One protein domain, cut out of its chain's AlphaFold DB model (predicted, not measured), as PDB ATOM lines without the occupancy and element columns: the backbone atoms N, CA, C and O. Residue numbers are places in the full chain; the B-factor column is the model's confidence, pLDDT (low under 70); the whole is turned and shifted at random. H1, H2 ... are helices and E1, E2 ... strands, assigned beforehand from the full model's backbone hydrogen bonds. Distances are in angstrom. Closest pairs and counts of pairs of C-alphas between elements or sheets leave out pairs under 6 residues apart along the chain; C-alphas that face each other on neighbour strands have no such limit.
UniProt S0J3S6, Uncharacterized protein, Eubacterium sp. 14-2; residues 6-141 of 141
ATOM      1  N   ILE A   6     -25.678  36.969 -31.563       83.75
ATOM      2  CA  ILE A   6     -25.087  35.808 -30.898       83.75
ATOM      3  C   ILE A   6     -26.127  34.700 -30.874       83.75
ATOM      4  O   ILE A   6     -27.198  34.872 -30.300       83.75
ATOM      5  N   ARG A   7     -25.799  33.555 -31.469       83.38
ATOM      6  CA  ARG A   7     -26.602  32.337 -31.375       83.38
ATOM      7  C   ARG A   7     -25.935  31.374 -30.406       83.38
ATOM      8  O   ARG A   7     -24.856  30.860 -30.701       83.38
ATOM      9  N   ILE A   8     -26.577  31.123 -29.270       84.75
ATOM     10  CA  ILE A   8     -26.110  30.125 -28.306       84.75
ATOM     11  C   ILE A   8     -26.667  28.756 -28.716       84.75
ATOM     12  O   ILE A   8     -27.847  28.634 -29.030       84.75
ATOM     13  N   THR A   9     -25.809  27.741 -28.770       84.19
ATOM     14  CA  THR A   9     -26.168  26.360 -29.152       84.19
ATOM     15  C   THR A   9     -25.846  25.399 -28.016       84.19
ATOM     16  O   THR A   9     -25.037  25.735 -27.166       84.19
ATOM     17  N   GLY A  10     -26.457  24.221 -27.964       81.44
ATOM     18  CA  GLY A  10     -26.203  23.247 -26.898       81.44
ATOM     19  C   GLY A  10     -27.432  22.393 -26.623       81.44
ATOM     20  O   GLY A  10     -28.495  22.625 -27.197       81.44
ATOM     21  N   LYS A  11     -27.286  21.393 -25.752       78.75
ATOM     22  CA  LYS A  11     -28.388  20.508 -25.332       78.75
ATOM     23  C   LYS A  11     -28.932  20.939 -23.969       78.75
ATOM     24  O   LYS A  11     -28.871  20.175 -23.011       78.75
ATOM     25  N   TYR A  12     -29.392  22.182 -23.887       73.62
ATOM     26  CA  TYR A  12     -29.971  22.753 -22.673       73.62
ATOM     27  C   TYR A  12     -31.357  23.303 -22.986       73.62
ATOM     28  O   TYR A  12     -31.504  24.059 -23.945       73.62
ATOM     29  N   ASP A  13     -32.339  22.950 -22.160       69.06
ATOM     30  CA  ASP A  13     -33.721  23.418 -22.315       69.06
ATOM     31  C   ASP A  13     -33.875  24.885 -21.883       69.06
ATOM     32  O   ASP A  13     -34.681  25.627 -22.438       69.06
ATOM     33  N   VAL A  14     -33.059  25.329 -20.918       70.94
ATOM     34  CA  VAL A  14     -33.029  26.707 -20.408       70.94
ATOM     35  C   VAL A  14     -31.586  27.134 -20.149       70.94
ATOM     36  O   VAL A  14     -30.801  26.392 -19.554       70.94
ATOM     37  N   ILE A  15     -31.236  28.358 -20.556       73.44
ATOM     38  CA  ILE A  15     -29.951  28.993 -20.246       73.44
ATOM     39  C   ILE A  15     -30.221  30.315 -19.536       73.44
ATOM     40  O   ILE A  15     -30.805  31.231 -20.107       73.44
ATOM     41  N   VAL A  16     -29.737  30.433 -18.303       76.56
ATOM     42  CA  VAL A  16     -29.690  31.708 -17.583       76.56
ATOM     43  C   VAL A  16     -28.321  32.345 -17.845       76.56
ATOM     44  O   VAL A  16     -27.297  31.666 -17.856       76.56
ATOM     45  N   LEU A  17     -28.267  33.649 -18.115       77.62
ATOM     46  CA  LEU A  17     -27.003  34.338 -18.384       77.62
ATOM     47  C   LEU A  17     -26.498  35.011 -17.110       77.62
ATOM     48  O   LEU A  17     -27.022  36.033 -16.679       77.62
ATOM     49  N   SER A  18     -25.453  34.444 -16.505       75.94
ATOM     50  CA  SER A  18     -24.774  35.085 -15.370       75.94
ATOM     51  C   SER A  18     -23.817  36.195 -15.832       75.94
ATOM     52  O   SER A  18     -23.289  36.118 -16.946       75.94
ATOM     53  N   PRO A  19     -23.472  37.176 -14.972       78.75
ATOM     54  CA  PRO A  19     -22.473  38.197 -15.303       78.75
ATOM     55  C   PRO A  19     -21.134  37.617 -15.786       78.75
ATOM     56  O   PRO A  19     -20.487  38.181 -16.667       78.75
ATOM     57  N   LYS A  20     -20.735  36.447 -15.267       80.44
ATOM     58  CA  LYS A  20     -19.522  35.745 -15.705       80.44
ATOM     59  C   LYS A  20     -19.642  35.222 -17.140       80.44
ATOM     60  O   LYS A  20     -18.695  35.356 -17.906       80.44
ATOM     61  N   MET A  21     -20.797  34.672 -17.516       86.00
ATOM     62  CA  MET A  21     -21.067  34.245 -18.895       86.00
ATOM     63  C   MET A  21     -21.077  35.445 -19.841       86.00
ATOM     64  O   MET A  21     -20.468  35.388 -20.904       86.00
ATOM     65  N   ILE A  22     -21.693  36.557 -19.424       84.81
ATOM     66  CA  ILE A  22     -21.679  37.815 -20.180       84.81
ATOM     67  C   ILE A  22     -20.244  38.306 -20.397       84.81
ATOM     68  O   ILE A  22     -19.900  38.674 -21.512       84.81
ATOM     69  N   ALA A  23     -19.376  38.252 -19.383       84.50
ATOM     70  CA  ALA A  23     -17.970  38.626 -19.539       84.50
ATOM     71  C   ALA A  23     -17.241  37.757 -20.582       84.50
ATOM     72  O   ALA A  23     -16.522  38.292 -21.425       84.50
ATOM     73  N   VAL A  24     -17.469  36.437 -20.578       87.81
ATOM     74  CA  VAL A  24     -16.910  35.526 -21.596       87.81
ATOM     75  C   VAL A  24     -17.444  35.863 -22.991       87.81
ATOM     76  O   VAL A  24     -16.676  35.887 -23.954       87.81
ATOM     77  N   LEU A  25     -18.740  36.167 -23.110       88.19
ATOM     78  CA  LEU A  25     -19.339  36.616 -24.367       88.19
ATOM     79  C   LEU A  25     -18.695  37.924 -24.852       88.19
ATOM     80  O   LEU A  25     -18.346  38.013 -26.026       88.19
ATOM     81  N   THR A  26     -18.452  38.897 -23.967       85.69
ATOM     82  CA  THR A  26     -17.752  40.151 -24.303       85.69
ATOM     83  C   THR A  26     -16.356  39.894 -24.869       85.69
ATOM     84  O   THR A  26     -15.995  40.477 -25.887       85.69
ATOM     85  N   GLU A  27     -15.573  39.002 -24.258       89.25
ATOM     86  CA  GLU A  27     -14.227  38.664 -24.746       89.25
ATOM     87  C   GLU A  27     -14.259  37.987 -26.123       89.25
ATOM     88  O   GLU A  27     -13.469  38.320 -27.012       89.25
ATOM     89  N   LYS A  28     -15.228  37.092 -26.349       88.50
ATOM     90  CA  LYS A  28     -15.439  36.473 -27.666       88.50
ATOM     91  C   LYS A  28     -15.840  37.509 -28.719       88.50
ATOM     92  O   LYS A  28     -15.348  37.463 -29.838       88.50
ATOM     93  N   ILE A  29     -16.672  38.483 -28.354       87.94
ATOM     94  CA  ILE A  29     -17.053  39.596 -29.234       87.94
ATOM     95  C   ILE A  29     -15.838  40.463 -29.581       87.94
ATOM     96  O   ILE A  29     -15.660  40.834 -30.738       87.94
ATOM     97  N   ARG A  30     -14.993  40.788 -28.595       85.44
ATOM     98  CA  ARG A  30     -13.792  41.618 -28.792       85.44
ATOM     99  C   ARG A  30     -12.758  40.962 -29.700       85.44
ATOM    100  O   ARG A  30     -12.054  41.673 -30.408       85.44
ATOM    101  N   SER A  31     -12.672  39.635 -29.666       86.12
ATOM    102  CA  SER A  31     -11.755  38.841 -30.490       86.12
ATOM    103  C   SER A  31     -12.346  38.396 -31.833       86.12
ATOM    104  O   SER A  31     -11.661  37.727 -32.600       86.12
ATOM    105  N   SER A  32     -13.596  38.764 -32.130       84.62
ATOM    106  CA  SER A  32     -14.277  38.388 -33.367       84.62
ATOM    107  C   SER A  32     -14.149  39.463 -34.444       84.62
ATOM    108  O   SER A  32     -14.506  40.624 -34.235       84.62
ATOM    109  N   ASP A  33     -13.744  39.042 -35.642       86.94
ATOM    110  CA  ASP A  33     -13.763  39.883 -36.845       86.94
ATOM    111  C   ASP A  33     -15.173  39.999 -37.459       86.94
ATOM    112  O   ASP A  33     -15.426  40.848 -38.319       86.94
ATOM    113  N   THR A  34     -16.119  39.163 -37.015       87.62
ATOM    114  CA  THR A  34     -17.505  39.129 -37.502       87.62
ATOM    115  C   THR A  34     -18.495  39.625 -36.451       87.62
ATOM    116  O   THR A  34     -18.297  39.497 -35.241       87.62
ATOM    117  N   LYS A  35     -19.619  40.173 -36.931       83.88
ATOM    118  CA  LYS A  35     -20.745  40.595 -36.084       83.88
ATOM    119  C   LYS A  35     -21.716  39.465 -35.734       83.88
ATOM    120  O   LYS A  35     -22.601  39.677 -34.914       83.88
ATOM    121  N   GLU A  36     -21.566  38.296 -36.349       86.81
ATOM    122  CA  GLU A  36     -22.388  37.117 -36.080       86.81
ATOM    123  C   GLU A  36     -21.517  36.022 -35.463       86.81
ATOM    124  O   GLU A  36     -20.495  35.647 -36.043       86.81
ATOM    125  N   LEU A  37     -21.913  35.540 -34.282       87.75
ATOM    126  CA  LEU A  37     -21.212  34.498 -33.540       87.75
ATOM    127  C   LEU A  37     -22.166  33.345 -33.228       87.75
ATOM    128  O   LEU A  37     -23.300  33.559 -32.799       87.75
ATOM    129  N   VAL A  38     -21.682  32.116 -33.395       89.00
ATOM    130  CA  VAL A  38     -22.358  30.900 -32.931       89.00
ATOM    131  C   VAL A  38     -21.501  30.306 -31.826       89.00
ATOM    132  O   VAL A  38     -20.342  29.980 -32.066       89.00
ATOM    133  N   ILE A  39     -22.047  30.220 -30.615       87.75
ATOM    134  CA  ILE A  39     -21.287  29.863 -29.413       87.75
ATOM    135  C   ILE A  39     -21.981  28.683 -28.722       87.75
ATOM    136  O   ILE A  39     -23.145  28.803 -28.340       87.75
ATOM    137  N   PRO A  40     -21.314  27.534 -28.553       88.94
ATOM    138  CA  PRO A  40     -21.805  26.461 -27.697       88.94
ATOM    139  C   PRO A  40     -21.934  26.929 -26.242       88.94
ATOM    140  O   PRO A  40     -21.057  27.615 -25.713       88.94
ATOM    141  N   ALA A  41     -23.021  26.555 -25.580       85.06
ATOM    142  CA  ALA A  41     -23.292  26.881 -24.189       85.06
ATOM    143  C   ALA A  41     -22.173  26.343 -23.289       85.06
ATOM    144  O   ALA A  41     -21.748  27.015 -22.355       85.06
ATOM    145  N   GLU A  42     -21.615  25.186 -23.631       86.12
ATOM    146  CA  GLU A  42     -20.497  24.546 -22.943       86.12
ATOM    147  C   GLU A  42     -19.230  25.422 -22.909       86.12
ATOM    148  O   GLU A  42     -18.413  25.276 -22.003       86.12
ATOM    149  N   GLU A  43     -19.067  26.363 -23.849       86.62
ATOM    150  CA  GLU A  43     -17.928  27.295 -23.873       86.62
ATOM    151  C   GLU A  43     -18.103  28.508 -22.955       86.62
ATOM    152  O   GLU A  43     -17.128  29.198 -22.646       86.62
ATOM    153  N   ILE A  44     -19.338  28.812 -22.555       86.69
ATOM    154  CA  ILE A  44     -19.659  29.973 -21.713       86.69
ATOM    155  C   ILE A  44     -20.082  29.560 -20.307       86.69
ATOM    156  O   ILE A  44     -19.899  30.336 -19.368       86.69
ATOM    157  N   LEU A  45     -20.618  28.349 -20.147       83.69
ATOM    158  CA  LEU A  45     -21.067  27.808 -18.874       83.69
ATOM    159  C   LEU A  45     -19.865  27.586 -17.948       83.69
ATOM    160  O   LEU A  45     -18.992  26.769 -18.245       83.69
ATOM    161  N   PRO A  46     -19.792  28.284 -16.802       79.06
ATOM    162  CA  PRO A  46     -18.722  28.035 -15.856       79.06
ATOM    163  C   PRO A  46     -18.866  26.633 -15.249       79.06
ATOM    164  O   PRO A  46     -19.964  26.110 -15.067       79.06
ATOM    165  N   GLN A  47     -17.745  26.028 -14.865       79.88
ATOM    166  CA  GLN A  47     -17.783  24.780 -14.109       79.88
ATOM    167  C   GLN A  47     -18.627  24.958 -12.834       79.88
ATOM    168  O   GLN A  47     -18.465  25.939 -12.107       79.88
ATOM    169  N   GLY A  48     -19.537  24.014 -12.575       75.69
ATOM    170  CA  GLY A  48     -20.456  24.076 -11.435       75.69
ATOM    171  C   GLY A  48     -21.654  25.017 -11.626       75.69
ATOM    172  O   GLY A  48     -22.342  25.323 -10.655       75.69
ATOM    173  N   TYR A  49     -21.914  25.489 -12.854       75.31
ATOM    174  CA  TYR A  49     -23.011  26.418 -13.135       75.31
ATOM    175  C   TYR A  49     -24.381  25.895 -12.696       75.31
ATOM    176  O   TYR A  49     -25.167  26.658 -12.150       75.31
ATOM    177  N   ALA A  50     -24.649  24.598 -12.862       70.56
ATOM    178  CA  ALA A  50     -25.901  23.994 -12.409       70.56
ATOM    179  C   ALA A  50     -26.087  24.131 -10.886       70.56
ATOM    180  O   ALA A  50     -27.157  24.518 -10.428       70.56
ATOM    181  N   GLN A  51     -25.032  23.888 -10.097       71.81
ATOM    182  CA  GLN A  51     -25.067  24.082  -8.644       71.81
ATOM    183  C   GLN A  51     -25.184  25.562  -8.265       71.81
ATOM    184  O   GLN A  51     -25.869  25.889  -7.301       71.81
ATOM    185  N   TYR A  52     -24.523  26.457  -9.005       75.12
ATOM    186  CA  TYR A  52     -24.677  27.899  -8.812       75.12
ATOM    187  C   TYR A  52     -26.119  28.338  -9.070       75.12
ATOM    188  O   TYR A  52     -26.695  29.019  -8.231       75.12
ATOM    189  N   LEU A  53     -26.711  27.913 -10.188       73.19
ATOM    190  CA  LEU A  53     -28.078  28.262 -10.552       73.19
ATOM    191  C   LEU A  53     -29.072  27.730  -9.521       73.19
ATOM    192  O   LEU A  53     -29.936  28.479  -9.086       73.19
ATOM    193  N   ALA A  54     -28.900  26.485  -9.065       69.12
ATOM    194  CA  ALA A  54     -29.702  25.933  -7.976       69.12
ATOM    195  C   ALA A  54     -29.626  26.810  -6.716       69.12
ATOM    196  O   ALA A  54     -30.657  27.168  -6.162       69.12
ATOM    197  N   ARG A  55     -28.421  27.239  -6.314       72.06
ATOM    198  CA  ARG A  55     -28.230  28.110  -5.141       72.06
ATOM    199  C   ARG A  55     -28.790  29.518  -5.319       72.06
ATOM    200  O   ARG A  55     -29.273  30.077  -4.349       72.06
ATOM    201  N   VAL A  56     -28.701  30.102  -6.514       72.25
ATOM    202  CA  VAL A  56     -29.297  31.418  -6.808       72.25
ATOM    203  C   VAL A  56     -30.812  31.328  -6.720       72.25
ATOM    204  O   VAL A  56     -31.421  32.121  -6.015       72.25
ATOM    205  N   LEU A  57     -31.401  30.318  -7.362       68.19
ATOM    206  CA  LEU A  57     -32.837  30.078  -7.288       68.19
ATOM    207  C   LEU A  57     -33.282  29.824  -5.839       68.19
ATOM    208  O   LEU A  57     -34.318  30.333  -5.435       68.19
ATOM    209  N   GLU A  58     -32.494  29.094  -5.042       64.44
ATOM    210  CA  GLU A  58     -32.756  28.886  -3.611       64.44
ATOM    211  C   GLU A  58     -32.602  30.159  -2.763       64.44
ATOM    212  O   GLU A  58     -33.396  30.366  -1.849       64.44
ATOM    213  N   ALA A  59     -31.604  31.002  -3.037       65.44
ATOM    214  CA  ALA A  59     -31.354  32.237  -2.291       65.44
ATOM    215  C   ALA A  59     -32.401  33.316  -2.603       65.44
ATOM    216  O   ALA A  59     -32.933  33.940  -1.691       65.44
ATOM    217  N   ASP A  60     -32.792  33.464  -3.872       61.06
ATOM    218  CA  ASP A  60     -33.901  34.342  -4.277       61.06
ATOM    219  C   ASP A  60     -35.258  33.863  -3.713       61.06
ATOM    220  O   ASP A  60     -36.257  34.586  -3.736       61.06
ATOM    221  N   MET A  61     -35.306  32.637  -3.185       59.84
ATOM    222  CA  MET A  61     -36.453  32.058  -2.491       59.84
ATOM    223  C   MET A  61     -36.439  32.244  -0.966       59.84
ATOM    224  O   MET A  61     -37.332  31.690  -0.323       59.84
ATOM    225  N   GLU A  62     -35.531  33.033  -0.372       52.88
ATOM    226  CA  GLU A  62     -35.428  33.283   1.088       52.88
ATOM    227  C   GLU A  62     -36.721  33.800   1.788       52.88
ATOM    228  O   GLU A  62     -36.713  34.033   2.994       52.88
ATOM    229  N   ILE A  63     -37.858  33.930   1.089       52.59
ATOM    230  CA  ILE A  63     -39.151  34.405   1.619       52.59
ATOM    231  C   ILE A  63     -40.298  33.368   1.526       52.59
ATOM    232  O   ILE A  63     -41.329  33.562   2.166       52.59
ATOM    233  N   ALA A  64     -40.174  32.246   0.805       46.50
ATOM    234  CA  ALA A  64     -41.299  31.307   0.642       46.50
ATOM    235  C   ALA A  64     -41.092  29.988   1.405       46.50
ATOM    236  O   ALA A  64     -40.161  29.225   1.136       46.50
ATOM    237  N   GLU A  65     -41.995  29.743   2.354       50.88
ATOM    238  CA  GLU A  65     -42.138  28.533   3.163       50.88
ATOM    239  C   GLU A  65     -42.022  27.227   2.349       50.88
ATOM    240  O   GLU A  65     -42.255  27.169   1.143       50.88
ATOM    241  N   SER A  66     -41.636  26.158   3.046       52.16
ATOM    242  CA  SER A  66     -41.382  24.802   2.545       52.16
ATOM    243  C   SER A  66     -42.336  24.328   1.432       52.16
ATOM    244  O   SER A  66     -43.437  23.855   1.712       52.16
ATOM    245  N   LEU A  67     -41.880  24.367   0.175       51.25
ATOM    246  CA  LEU A  67     -42.555  23.698  -0.942       51.25
ATOM    247  C   LEU A  67     -42.045  22.248  -1.085       51.25
ATOM    248  O   LEU A  67     -40.826  22.053  -1.091       51.25
ATOM    249  N   PRO A  68     -42.918  21.226  -1.225       49.44
ATOM    250  CA  PRO A  68     -42.520  19.825  -1.031       49.44
ATOM    251  C   PRO A  68     -41.798  19.147  -2.207       49.44
ATOM    252  O   PRO A  68     -41.488  17.968  -2.098       49.44
ATOM    253  N   ASN A  69     -41.518  19.825  -3.323       57.53
ATOM    254  CA  ASN A  69     -40.811  19.233  -4.465       57.53
ATOM    255  C   ASN A  69     -40.115  20.334  -5.278       57.53
ATOM    256  O   ASN A  69     -40.775  21.122  -5.950       57.53
ATOM    257  N   ARG A  70     -38.783  20.418  -5.185       61.78
ATOM    258  CA  ARG A  70     -37.961  21.453  -5.838       61.78
ATOM    259  C   ARG A  70     -37.127  20.854  -6.972       61.78
ATOM    260  O   ARG A  70     -35.926  20.654  -6.805       61.78
ATOM    261  N   ASN A  71     -37.729  20.568  -8.122       71.56
ATOM    262  CA  ASN A  71     -36.921  20.452  -9.340       71.56
ATOM    263  C   ASN A  71     -36.753  21.836  -9.987       71.56
ATOM    264  O   ASN A  71     -37.500  22.776  -9.702       71.56
ATOM    265  N   ALA A  72     -35.729  21.974 -10.831       71.81
ATOM    266  CA  ALA A  72     -35.361  23.252 -11.437       71.81
ATOM    267  C   ALA A  72     -36.517  23.889 -12.225       71.81
ATOM    268  O   ALA A  72     -36.640  25.109 -12.240       71.81
ATOM    269  N   TYR A  73     -37.393  23.080 -12.824       77.06
ATOM    270  CA  TYR A  73     -38.523  23.566 -13.608       77.06
ATOM    271  C   TYR A  73     -39.583  24.242 -12.741       77.06
ATOM    272  O   TYR A  73     -40.021  25.339 -13.081       77.06
ATOM    273  N   THR A  74     -39.930  23.670 -11.584       77.69
ATOM    274  CA  THR A  74     -40.840  24.323 -10.627       77.69
ATOM    275  C   THR A  74     -40.282  25.667 -10.153       77.69
ATOM    276  O   THR A  74     -41.016  26.648 -10.069       77.69
ATOM    277  N   LEU A  75     -38.969  25.749  -9.911       76.31
ATOM    278  CA  LEU A  75     -38.320  27.006  -9.522       76.31
ATOM    279  C   LEU A  75     -38.359  28.047 -10.644       76.31
ATOM    280  O   LEU A  75     -38.613  29.222 -10.392       76.31
ATOM    281  N   ILE A  76     -38.130  27.616 -11.882       79.25
ATOM    282  CA  ILE A  76     -38.212  28.482 -13.059       79.25
ATOM    283  C   ILE A  76     -39.640  29.010 -13.238       79.25
ATOM    284  O   ILE A  76     -39.798  30.202 -13.477       79.25
ATOM    285  N   ALA A  77     -40.673  28.181 -13.062       82.25
ATOM    286  CA  ALA A  77     -42.066  28.630 -13.143       82.25
ATOM    287  C   ALA A  77     -42.386  29.727 -12.124       82.25
ATOM    288  O   ALA A  77     -42.975  30.745 -12.483       82.25
ATOM    289  N   GLU A  78     -41.938  29.569 -10.879       80.62
ATOM    290  CA  GLU A  78     -42.116  30.593  -9.845       80.62
ATOM    291  C   GLU A  78     -41.416  31.911 -10.202       80.62
ATOM    292  O   GLU A  78     -41.944  32.989  -9.936       80.62
ATOM    293  N   GLN A  79     -40.244  31.850 -10.837       79.50
ATOM    294  CA  GLN A  79     -39.549  33.050 -11.308       79.50
ATOM    295  C   GLN A  79     -40.258  33.691 -12.509       79.50
ATOM    296  O   GLN A  79     -40.422  34.908 -12.530       79.50
ATOM    297  N   ILE A  80     -40.741  32.896 -13.474       85.31
ATOM    298  CA  ILE A  80     -41.529  33.395 -14.616       85.31
ATOM    299  C   ILE A  80     -42.794  34.098 -14.112       85.31
ATOM    300  O   ILE A  80     -43.114  35.189 -14.580       85.31
ATOM    301  N   LYS A  81     -43.472  33.524 -13.113       86.38
ATOM    302  CA  LYS A  81     -44.684  34.093 -12.511       86.38
ATOM    303  C   LYS A  81     -44.458  35.469 -11.879       86.38
ATOM    304  O   LYS A  81     -45.377  36.274 -11.838       86.38
ATOM    305  N   LYS A  82     -43.241  35.748 -11.404       85.69
ATOM    306  CA  LYS A  82     -42.860  37.034 -10.795       85.69
ATOM    307  C   LYS A  82     -42.421  38.089 -11.811       85.69
ATOM    308  O   LYS A  82     -42.074  39.198 -11.409       85.69
ATOM    309  N   LEU A  83     -42.373  37.766 -13.104       84.38
ATOM    310  CA  LEU A  83     -41.998  38.741 -14.122       84.38
ATOM    311  C   LEU A  83     -43.058  39.835 -14.214       84.38
ATOM    312  O   LEU A  83     -44.248  39.554 -14.348       84.38
ATOM    313  N   GLN A  84     -42.592  41.081 -14.186       84.94
ATOM    314  CA  GLN A  84     -43.442  42.260 -14.258       84.94
ATOM    315  C   GLN A  84     -43.040  43.172 -15.414       84.94
ATOM    316  O   GLN A  84     -41.858  43.352 -15.720       84.94
ATOM    317  N   PHE A  85     -44.041  43.798 -16.020       80.69
ATOM    318  CA  PHE A  85     -43.919  44.845 -17.020       80.69
ATOM    319  C   PHE A  85     -44.762  46.040 -16.575       80.69
ATOM    320  O   PHE A  85     -45.953  45.900 -16.317       80.69
ATOM    321  N   ASN A  86     -44.146  47.224 -16.476       82.44
ATOM    322  CA  ASN A  86     -44.795  48.437 -15.958       82.44
ATOM    323  C   ASN A  86     -45.515  48.208 -14.614       82.44
ATOM    324  O   ASN A  86     -46.667  48.604 -14.454       82.44
ATOM    325  N   GLU A  87     -44.836  47.543 -13.672       85.38
ATOM    326  CA  GLU A  87     -45.358  47.224 -12.328       85.38
ATOM    327  C   GLU A  87     -46.591  46.296 -12.323       85.38
ATOM    328  O   GLU A  87     -47.222  46.110 -11.284       85.38
ATOM    329  N   LYS A  88     -46.929  45.685 -13.467       86.25
ATOM    330  CA  LYS A  88     -47.990  44.681 -13.603       86.25
ATOM    331  C   LYS A  88     -47.402  43.317 -13.913       86.25
ATOM    332  O   LYS A  88     -46.411  43.223 -14.634       86.25
ATOM    333  N   ASP A  89     -48.045  42.269 -13.422       91.06
ATOM    334  CA  ASP A  89     -47.617  40.899 -13.683       91.06
ATOM    335  C   ASP A  89     -47.787  40.544 -15.172       91.06
ATOM    336  O   ASP A  89     -48.813  40.816 -15.808       91.06
ATOM    337  N   CYS A  90     -46.751  39.938 -15.749       90.44
ATOM    338  CA  CYS A  90     -46.752  39.512 -17.149       90.44
ATOM    339  C   CYS A  90     -47.640  38.279 -17.381       90.44
ATOM    340  O   CYS A  90     -48.140  38.073 -18.490       90.44
ATOM    341  N   PHE A  91     -47.829  37.451 -16.352       93.19
ATOM    342  CA  PHE A  91     -48.511  36.163 -16.437       93.19
ATOM    343  C   PHE A  91     -49.559  36.028 -15.331       93.19
ATOM    344  O   PHE A  91     -49.280  36.295 -14.167       93.19
ATOM    345  N   GLU A  92     -50.754  35.575 -15.699       92.69
ATOM    346  CA  GLU A  92     -51.857  35.272 -14.779       92.69
ATOM    347  C   GLU A  92     -51.704  33.868 -14.182       92.69
ATOM    348  O   GLU A  92     -51.977  33.643 -12.999       92.69
ATOM    349  N   ARG A  93     -51.211  32.920 -14.988       92.19
ATOM    350  CA  ARG A  93     -50.925  31.543 -14.576       92.19
ATOM    351  C   ARG A  93     -49.585  31.097 -15.142       92.19
ATOM    352  O   ARG A  93     -49.287  31.342 -16.305       92.19
ATOM    353  N   VAL A  94     -48.805  30.412 -14.314       90.12
ATOM    354  CA  VAL A  94     -47.604  29.680 -14.721       90.12
ATOM    355  C   VAL A  94     -47.593  28.382 -13.933       90.12
ATOM    356  O   VAL A  94     -47.528  28.407 -12.704       90.12
ATOM    357  N   GLU A  95     -47.682  27.262 -14.634       88.56
ATOM    358  CA  GLU A  95     -47.669  25.923 -14.053       88.56
ATOM    359  C   GLU A  95     -46.661  25.044 -14.790       88.56
ATOM    360  O   GLU A  95     -46.325  25.293 -15.949       88.56
ATOM    361  N   VAL A  96     -46.159  24.017 -14.101       86.50
ATOM    362  CA  VAL A  96     -45.292  23.006 -14.712       86.50
ATOM    363  C   VAL A  96     -45.976  21.657 -14.653       86.50
ATOM    364  O   VAL A  96     -46.361  21.203 -13.573       86.50
ATOM    365  N   THR A  97     -46.068  20.992 -15.798       85.50
ATOM    366  CA  THR A  97     -46.576  19.625 -15.908       85.50
ATOM    367  C   THR A  97     -45.427  18.638 -16.134       85.50
ATOM    368  O   THR A  97     -44.438  18.948 -16.793       85.50
ATOM    369  N   ASP A  98     -45.543  17.460 -15.508       78.12
ATOM    370  CA  ASP A  98     -44.580  16.340 -15.557       78.12
ATOM    371  C   ASP A  98     -43.088  16.740 -15.433       78.12
ATOM    372  O   ASP A  98     -42.256  16.412 -16.289       78.12
ATOM    373  N   PRO A  99     -42.712  17.459 -14.360       71.19
ATOM    374  CA  PRO A  99     -41.441  18.169 -14.310       71.19
ATOM    375  C   PRO A  99     -40.206  17.256 -14.166       71.19
ATOM    376  O   PRO A  99     -39.078  17.716 -14.344       71.19
ATOM    377  N   ASP A 100     -40.408  15.966 -13.873       72.25
ATOM    378  CA  ASP A 100     -39.344  14.970 -13.692       72.25
ATOM    379  C   ASP A 100     -39.133  14.068 -14.929       72.25
ATOM    380  O   ASP A 100     -38.213  13.244 -14.939       72.25
ATOM    381  N   ARG A 101     -39.962  14.191 -15.980       76.81
ATOM    382  CA  ARG A 101     -39.821  13.419 -17.232       76.81
ATOM    383  C   ARG A 101     -39.811  14.291 -18.477       76.81
ATOM    384  O   ARG A 101     -38.827  14.274 -19.211       76.81
ATOM    385  N   ILE A 102     -40.915  14.983 -18.744       77.62
ATOM    386  CA  ILE A 102     -41.100  15.835 -19.923       77.62
ATOM    387  C   ILE A 102     -41.670  17.160 -19.416       77.62
ATOM    388  O   ILE A 102     -42.872  17.393 -19.535       77.62
ATOM    389  N   PRO A 103     -40.821  18.001 -18.808       76.88
ATOM    390  CA  PRO A 103     -41.255  19.251 -18.209       76.88
ATOM    391  C   PRO A 103     -41.876  20.151 -19.278       76.88
ATOM    392  O   PRO A 103     -41.244  20.452 -20.293       76.88
ATOM    393  N   GLN A 104     -43.107  20.592 -19.042       82.88
ATOM    394  CA  GLN A 104     -43.789  21.575 -19.881       82.88
ATOM    395  C   GLN A 104     -44.272  22.732 -19.017       82.88
ATOM    396  O   GLN A 104     -44.714  22.523 -17.890       82.88
ATOM    397  N   PHE A 105     -44.166  23.948 -19.551       84.44
ATOM    398  CA  PHE A 105     -44.682  25.150 -18.912       84.44
ATOM    399  C   PHE A 105     -46.020  25.519 -19.538       84.44
ATOM    400  O   PHE A 105     -46.073  25.868 -20.717       84.44
ATOM    401  N   ASP A 106     -47.070  25.490 -18.728       87.88
ATOM    402  CA  ASP A 106     -48.380  26.002 -19.099       87.88
ATOM    403  C   ASP A 106     -48.505  27.431 -18.575       87.88
ATOM    404  O   ASP A 106     -48.466  27.676 -17.365       87.88
ATOM    405  N   VAL A 107     -48.614  28.390 -19.496       90.50
ATOM    406  CA  VAL A 107     -48.613  29.821 -19.181       90.50
ATOM    407  C   VAL A 107     -49.844  30.519 -19.737       90.50
ATOM    408  O   VAL A 107     -50.162  30.382 -20.917       90.50
ATOM    409  N   ASP A 108     -50.484  31.326 -18.895       91.81
ATOM    410  CA  ASP A 108     -51.504  32.287 -19.305       91.81
ATOM    411  C   ASP A 108     -50.910  33.687 -19.150       91.81
ATOM    412  O   ASP A 108     -50.556  34.114 -18.050       91.81
ATOM    413  N   THR A 109     -50.748  34.395 -20.262       90.69
ATOM    414  CA  THR A 109     -50.241  35.774 -20.282       90.69
ATOM    415  C   THR A 109     -51.337  36.758 -19.901       90.69
ATOM    416  O   THR A 109     -52.471  36.585 -20.344       90.69
ATOM    417  N   SER A 110     -50.987  37.843 -19.210       90.44
ATOM    418  CA  SER A 110     -51.913  38.970 -19.069       90.44
ATOM    419  C   SER A 110     -52.196  39.615 -20.431       90.44
ATOM    420  O   SER A 110     -51.344  39.614 -21.327       90.44
ATOM    421  N   GLU A 111     -53.396  40.174 -20.604       89.81
ATOM    422  CA  GLU A 111     -53.819  40.792 -21.871       89.81
ATOM    423  C   GLU A 111     -52.847  41.892 -22.328       89.81
ATOM    424  O   GLU A 111     -52.440  41.937 -23.491       89.81
ATOM    425  N   GLU A 112     -52.416  42.754 -21.405       86.81
ATOM    426  CA  GLU A 112     -51.491  43.851 -21.707       86.81
ATOM    427  C   GLU A 112     -50.126  43.337 -22.174       86.81
ATOM    428  O   GLU A 112     -49.598  43.809 -23.185       86.81
ATOM    429  N   PHE A 113     -49.570  42.342 -21.477       88.00
ATOM    430  CA  PHE A 113     -48.299  41.738 -21.863       88.00
ATOM    431  C   PHE A 113     -48.413  41.028 -23.217       88.00
ATOM    432  O   PHE A 113     -47.559  41.209 -24.088       88.00
ATOM    433  N   PHE A 114     -49.508  40.302 -23.451       86.19
ATOM    434  CA  PHE A 114     -49.782  39.645 -24.724       86.19
ATOM    435  C   PHE A 114     -49.849  40.636 -25.891       86.19
ATOM    436  O   PHE A 114     -49.196  40.424 -26.914       86.19
ATOM    437  N   ILE A 115     -50.577  41.748 -25.739       84.69
ATOM    438  CA  ILE A 115     -50.665  42.791 -26.770       84.69
ATOM    439  C   ILE A 115     -49.273  43.324 -27.104       84.69
ATOM    440  O   ILE A 115     -48.931  43.427 -28.282       84.69
ATOM    441  N   VAL A 116     -48.452  43.614 -26.088       81.56
ATOM    442  CA  VAL A 116     -47.078  44.084 -26.296       81.56
ATOM    443  C   VAL A 116     -46.266  43.044 -27.062       81.56
ATOM    444  O   VAL A 116     -45.633  43.403 -28.048       81.56
ATOM    445  N   THR A 117     -46.330  41.762 -26.691       75.69
ATOM    446  CA  THR A 117     -45.570  40.696 -27.378       75.69
ATOM    447  C   THR A 117     -45.992  40.479 -28.837       75.69
ATOM    448  O   THR A 117     -45.197  40.005 -29.641       75.69
ATOM    449  N   ARG A 118     -47.233  40.833 -29.200       77.81
ATOM    450  CA  ARG A 118     -47.817  40.638 -30.541       77.81
ATOM    451  C   ARG A 118     -47.581  41.800 -31.504       77.81
ATOM    452  O   ARG A 118     -47.859  41.652 -32.694       77.81
ATOM    453  N   GLN A 119     -47.135  42.958 -31.024       77.06
ATOM    454  CA  GLN A 119     -46.840  44.085 -31.907       77.06
ATOM    455  C   GLN A 119     -45.618  43.747 -32.771       77.06
ATOM    456  O   GLN A 119     -44.565  43.422 -32.239       77.06
ATOM    457  N   GLU A 120     -45.733  43.869 -34.099       59.38
ATOM    458  CA  GLU A 120     -44.668  43.508 -35.062       59.38
ATOM    459  C   GLU A 120     -43.330  44.234 -34.820       59.38
ATOM    460  O   GLU A 120     -42.279  43.784 -35.270       59.38
ATOM    461  N   ASN A 121     -43.363  45.350 -34.088       65.31
ATOM    462  CA  ASN A 121     -42.188  46.148 -33.740       65.31
ATOM    463  C   ASN A 121     -41.689  45.920 -32.305       65.31
ATOM    464  O   ASN A 121     -40.674  46.506 -31.916       65.31
ATOM    465  N   SER A 122     -42.386  45.110 -31.506       61.41
ATOM    466  CA  SER A 122     -41.943  44.780 -30.159       61.41
ATOM    467  C   SER A 122     -40.768  43.831 -30.235       61.41
ATOM    468  O   SER A 122     -40.858  42.718 -30.744       61.41
ATOM    469  N   ARG A 123     -39.639  44.296 -29.711       62.44
ATOM    470  CA  ARG A 123     -38.426  43.505 -29.586       62.44
ATOM    471  C   ARG A 123     -37.992  43.507 -28.137       62.44
ATOM    472  O   ARG A 123     -37.810  44.569 -27.535       62.44
ATOM    473  N   PHE A 124     -37.816  42.312 -27.591       62.41
ATOM    474  CA  PHE A 124     -37.220  42.147 -26.279       62.41
ATOM    475  C   PHE A 124     -35.710  42.316 -26.416       62.41
ATOM    476  O   PHE A 124     -35.042  41.589 -27.153       62.41
ATOM    477  N   HIS A 125     -35.176  43.311 -25.711       60.84
ATOM    478  CA  HIS A 125     -33.750  43.590 -25.683       60.84
ATOM    479  C   HIS A 125     -33.253  43.455 -24.252       60.84
ATOM    480  O   HIS A 125     -33.603  44.265 -23.392       60.84
ATOM    481  N   TYR A 126     -32.389  42.481 -23.994       62.44
ATOM    482  CA  TYR A 126     -31.574  42.540 -22.787       62.44
ATOM    483  C   TYR A 126     -30.439  43.529 -23.034       62.44
ATOM    484  O   TYR A 126     -29.647  43.324 -23.956       62.44
ATOM    485  N   SER A 127     -30.353  44.593 -22.229       58.88
ATOM    486  CA  SER A 127     -29.243  45.538 -22.305       58.88
ATOM    487  C   SER A 127     -28.360  45.496 -21.067       58.88
ATOM    488  O   SER A 127     -28.780  45.925 -19.994       58.88
ATOM    489  N   PHE A 128     -27.115  45.066 -21.241       65.69
ATOM    490  CA  PHE A 128     -26.077  45.164 -20.218       65.69
ATOM    491  C   PHE A 128     -25.065  46.236 -20.614       65.69
ATOM    492  O   PHE A 128     -24.480  46.165 -21.695       65.69
ATOM    493  N   GLN A 129     -24.856  47.227 -19.748       65.62
ATOM    494  CA  GLN A 129     -23.773  48.198 -19.892       65.62
ATOM    495  C   GLN A 129     -22.602  47.780 -19.009       65.62
ATOM    496  O   GLN A 129     -22.698  47.796 -17.782       65.62
ATOM    497  N   SER A 130     -21.486  47.424 -19.640       60.44
ATOM    498  CA  SER A 130     -20.220  47.260 -18.932       60.44
ATOM    499  C   SER A 130     -19.693  48.632 -18.502       60.44
ATOM    500  O   SER A 130     -19.864  49.620 -19.220       60.44
ATOM    501  N   GLY A 131     -18.975  48.698 -17.376       60.38
ATOM    502  CA  GLY A 131     -18.321  49.931 -16.902       60.38
ATOM    503  C   GLY A 131     -17.287  50.517 -17.879       60.38
ATOM    504  O   GLY A 131     -16.867  51.657 -17.724       60.38
ATOM    505  N   THR A 132     -16.904  49.761 -18.910       63.38
ATOM    506  CA  THR A 132     -16.036  50.171 -20.027       63.38
ATOM    507  C   THR A 132     -16.782  50.841 -21.192       63.38
ATOM    508  O   THR A 132     -16.154  51.217 -22.179       63.38
ATOM    509  N   GLY A 133     -18.109  51.005 -21.106       62.06
ATOM    510  CA  GLY A 133     -18.936  51.682 -22.115       62.06
ATOM    511  C   GLY A 133     -19.461  50.784 -23.242       62.06
ATOM    512  O   GLY A 133     -20.185  51.255 -24.121       62.06
ATOM    513  N   GLU A 134     -19.143  49.489 -23.230       58.62
ATOM    514  CA  GLU A 134     -19.750  48.521 -24.147       58.62
ATOM    515  C   GLU A 134     -21.166  48.174 -23.689       58.62
ATOM    516  O   GLU A 134     -21.394  47.841 -22.525       58.62
ATOM    517  N   LYS A 135     -22.118  48.235 -24.625       61.22
ATOM    518  CA  LYS A 135     -23.505  47.824 -24.413       61.22
ATOM    519  C   LYS A 135     -23.751  46.523 -25.165       61.22
ATOM    520  O   LYS A 135     -23.716  46.513 -26.396       61.22
ATOM    521  N   ILE A 136     -24.003  45.446 -24.433       60.59
ATOM    522  CA  ILE A 136     -24.481  44.194 -25.016       60.59
ATOM    523  C   ILE A 136     -25.990  44.319 -25.123       60.59
ATOM    524  O   ILE A 136     -26.660  44.453 -24.103       60.59
ATOM    525  N   ASN A 137     -26.498  44.309 -26.353       58.56
ATOM    526  CA  ASN A 137     -27.919  44.148 -26.622       58.56
ATOM    527  C   ASN A 137     -28.115  42.727 -27.139       58.56
ATOM    528  O   ASN A 137     -27.584  42.387 -28.194       58.56
ATOM    529  N   ILE A 138     -28.839  41.908 -26.387       57.72
ATOM    530  CA  ILE A 138     -29.288  40.604 -26.869       57.72
ATOM    531  C   ILE A 138     -30.718  40.810 -27.345       57.72
ATOM    532  O   ILE A 138     -31.595  41.103 -26.532       57.72
ATOM    533  N   VAL A 139     -30.920  40.726 -28.661       53.84
ATOM    534  CA  VAL A 139     -32.255  40.606 -29.250       53.84
ATOM    535  C   VAL A 139     -32.698  39.170 -29.001       53.84
ATOM    536  O   VAL A 139     -31.999  38.238 -29.401       53.84
ATOM    537  N   LEU A 140     -33.795  39.008 -28.271       51.50
ATOM    538  CA  LEU A 140     -34.426  37.712 -28.053       51.50
ATOM    539  C   LEU A 140     -35.473  37.550 -29.165       51.50
ATOM    540  O   LEU A 140     -36.491  38.242 -29.130       51.50
ATOM    541  N   ASP A 141     -35.149  36.732 -30.173       45.09
ATOM    542  CA  ASP A 141     -36.063  36.308 -31.249       45.09
ATOM    543  C   ASP A 141     -36.884  35.084 -30.805       45.09
ATOM    544  O   ASP A 141     -36.294  34.193 -30.144       45.09
TER     545      ASP A 141
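Overview. This is residues 6 to 141 of the 141 residues of an uncharacterized protein of Eubacterium sp. 14-2 (UniProt S0J3S6). Two lobes stand at the two ends of the longest axis, with few contacts between them: one holds H3 packed on the hairpin E3 and E4, with H4 at one end of that hairpin, and the other, loosely put together, holds the strand pair E1 and E2, H1 and the hairpin E5 and E6. H2 lies in the part of the printed chain that leads from one lobe to the other, and the tight link from H4 to E5 leads back. The printed part has 136 residues, with four named helices and six named strands in the order E1 H1 E2 H2 H3 E3 E4 H4 E5 E6; E1 and E2 form a parallel sheet, E3 with E4 and E5 with E6 antiparallel ones. The class is mixed, helices and strands. The whole is only just compact, close to loose, with a radius of gyration of the C-alphas of 17.0 A and spans of 48 by 38 by 29 A.

Arrangement. E1, residues 6 to 9, and E2, residues 36 to 40, are parallel neighbours at 25 degrees, with N 7 and O 37 2.8 A apart, within hydrogen-bond range. H1, residues 19 to 30, lies between them in the chain, a strand-helix-strand unit, two parallel neighbour strands with a helix between, whose crossover is left-handed. The closest C-alphas of H1 and E2, those of Ile 29 and Leu 37, are 7.9 A apart. H2, residues 49 to 59, and H3, residues 72 to 81, are close but not clearly touching, with the C-alphas of Leu 57 and Leu 75 closest at 6.7 A; they run the same way at a steep tilt of 51 degrees. E3, residues 91 to 97, and E4, residues 104 to 109, form an antiparallel hairpin at 168 degrees, with N 95 and O 106 2.9 A apart. H3 and E3 have 13 pairs of C-alphas within 8 A, the closest being those of Lys 81 and Val 94, 5.7 A. H4, residues 111 to 118, comes nearest to E3 at the C-alphas of Phe 113 and Phe 91, 7.8 A. E5, residues 124 to 129, and E6, residues 135 to 140, form an antiparallel hairpin at 162 degrees, with N 136 and O 128 2.9 A apart. The closest C-alphas of E6 and E1, Ile 138 and Ile 6, are 7.5 A apart. E3 and E5 are apart. In H1, H2, H3 and H4 every O i to N i+4 pair is within hydrogen-bond range.

Along the chain. E1 begins at C-alpha 6, (-25.087, 35.808, -30.898). H1 is 16.4 A long from first to last C-alpha, E2 13.6 A, H2 14.9 A and H3 14.3 A. E3, 16.7 A, begins at C-alpha 91, (-48.511, 36.163, -16.437). E4 is 15.6 A long, H4 10.5 A and E5 16.1 A. E6, 15.3 A, ends at C-alpha 140, (-34.426, 37.712, -28.053).

Size, cuts and confidence. The C-alphas farthest apart, those of Asp 33 and Ser 66, are 50.4 A apart. The printed part has no cut. The link from H2 to H3, 12 residues, is long, and residues 62 to 68 in it stand free. Mean pLDDT of the printed part is 76.1; residue 13, residue 54, residues 57 to 70 and residues 120 to 141 are under 70.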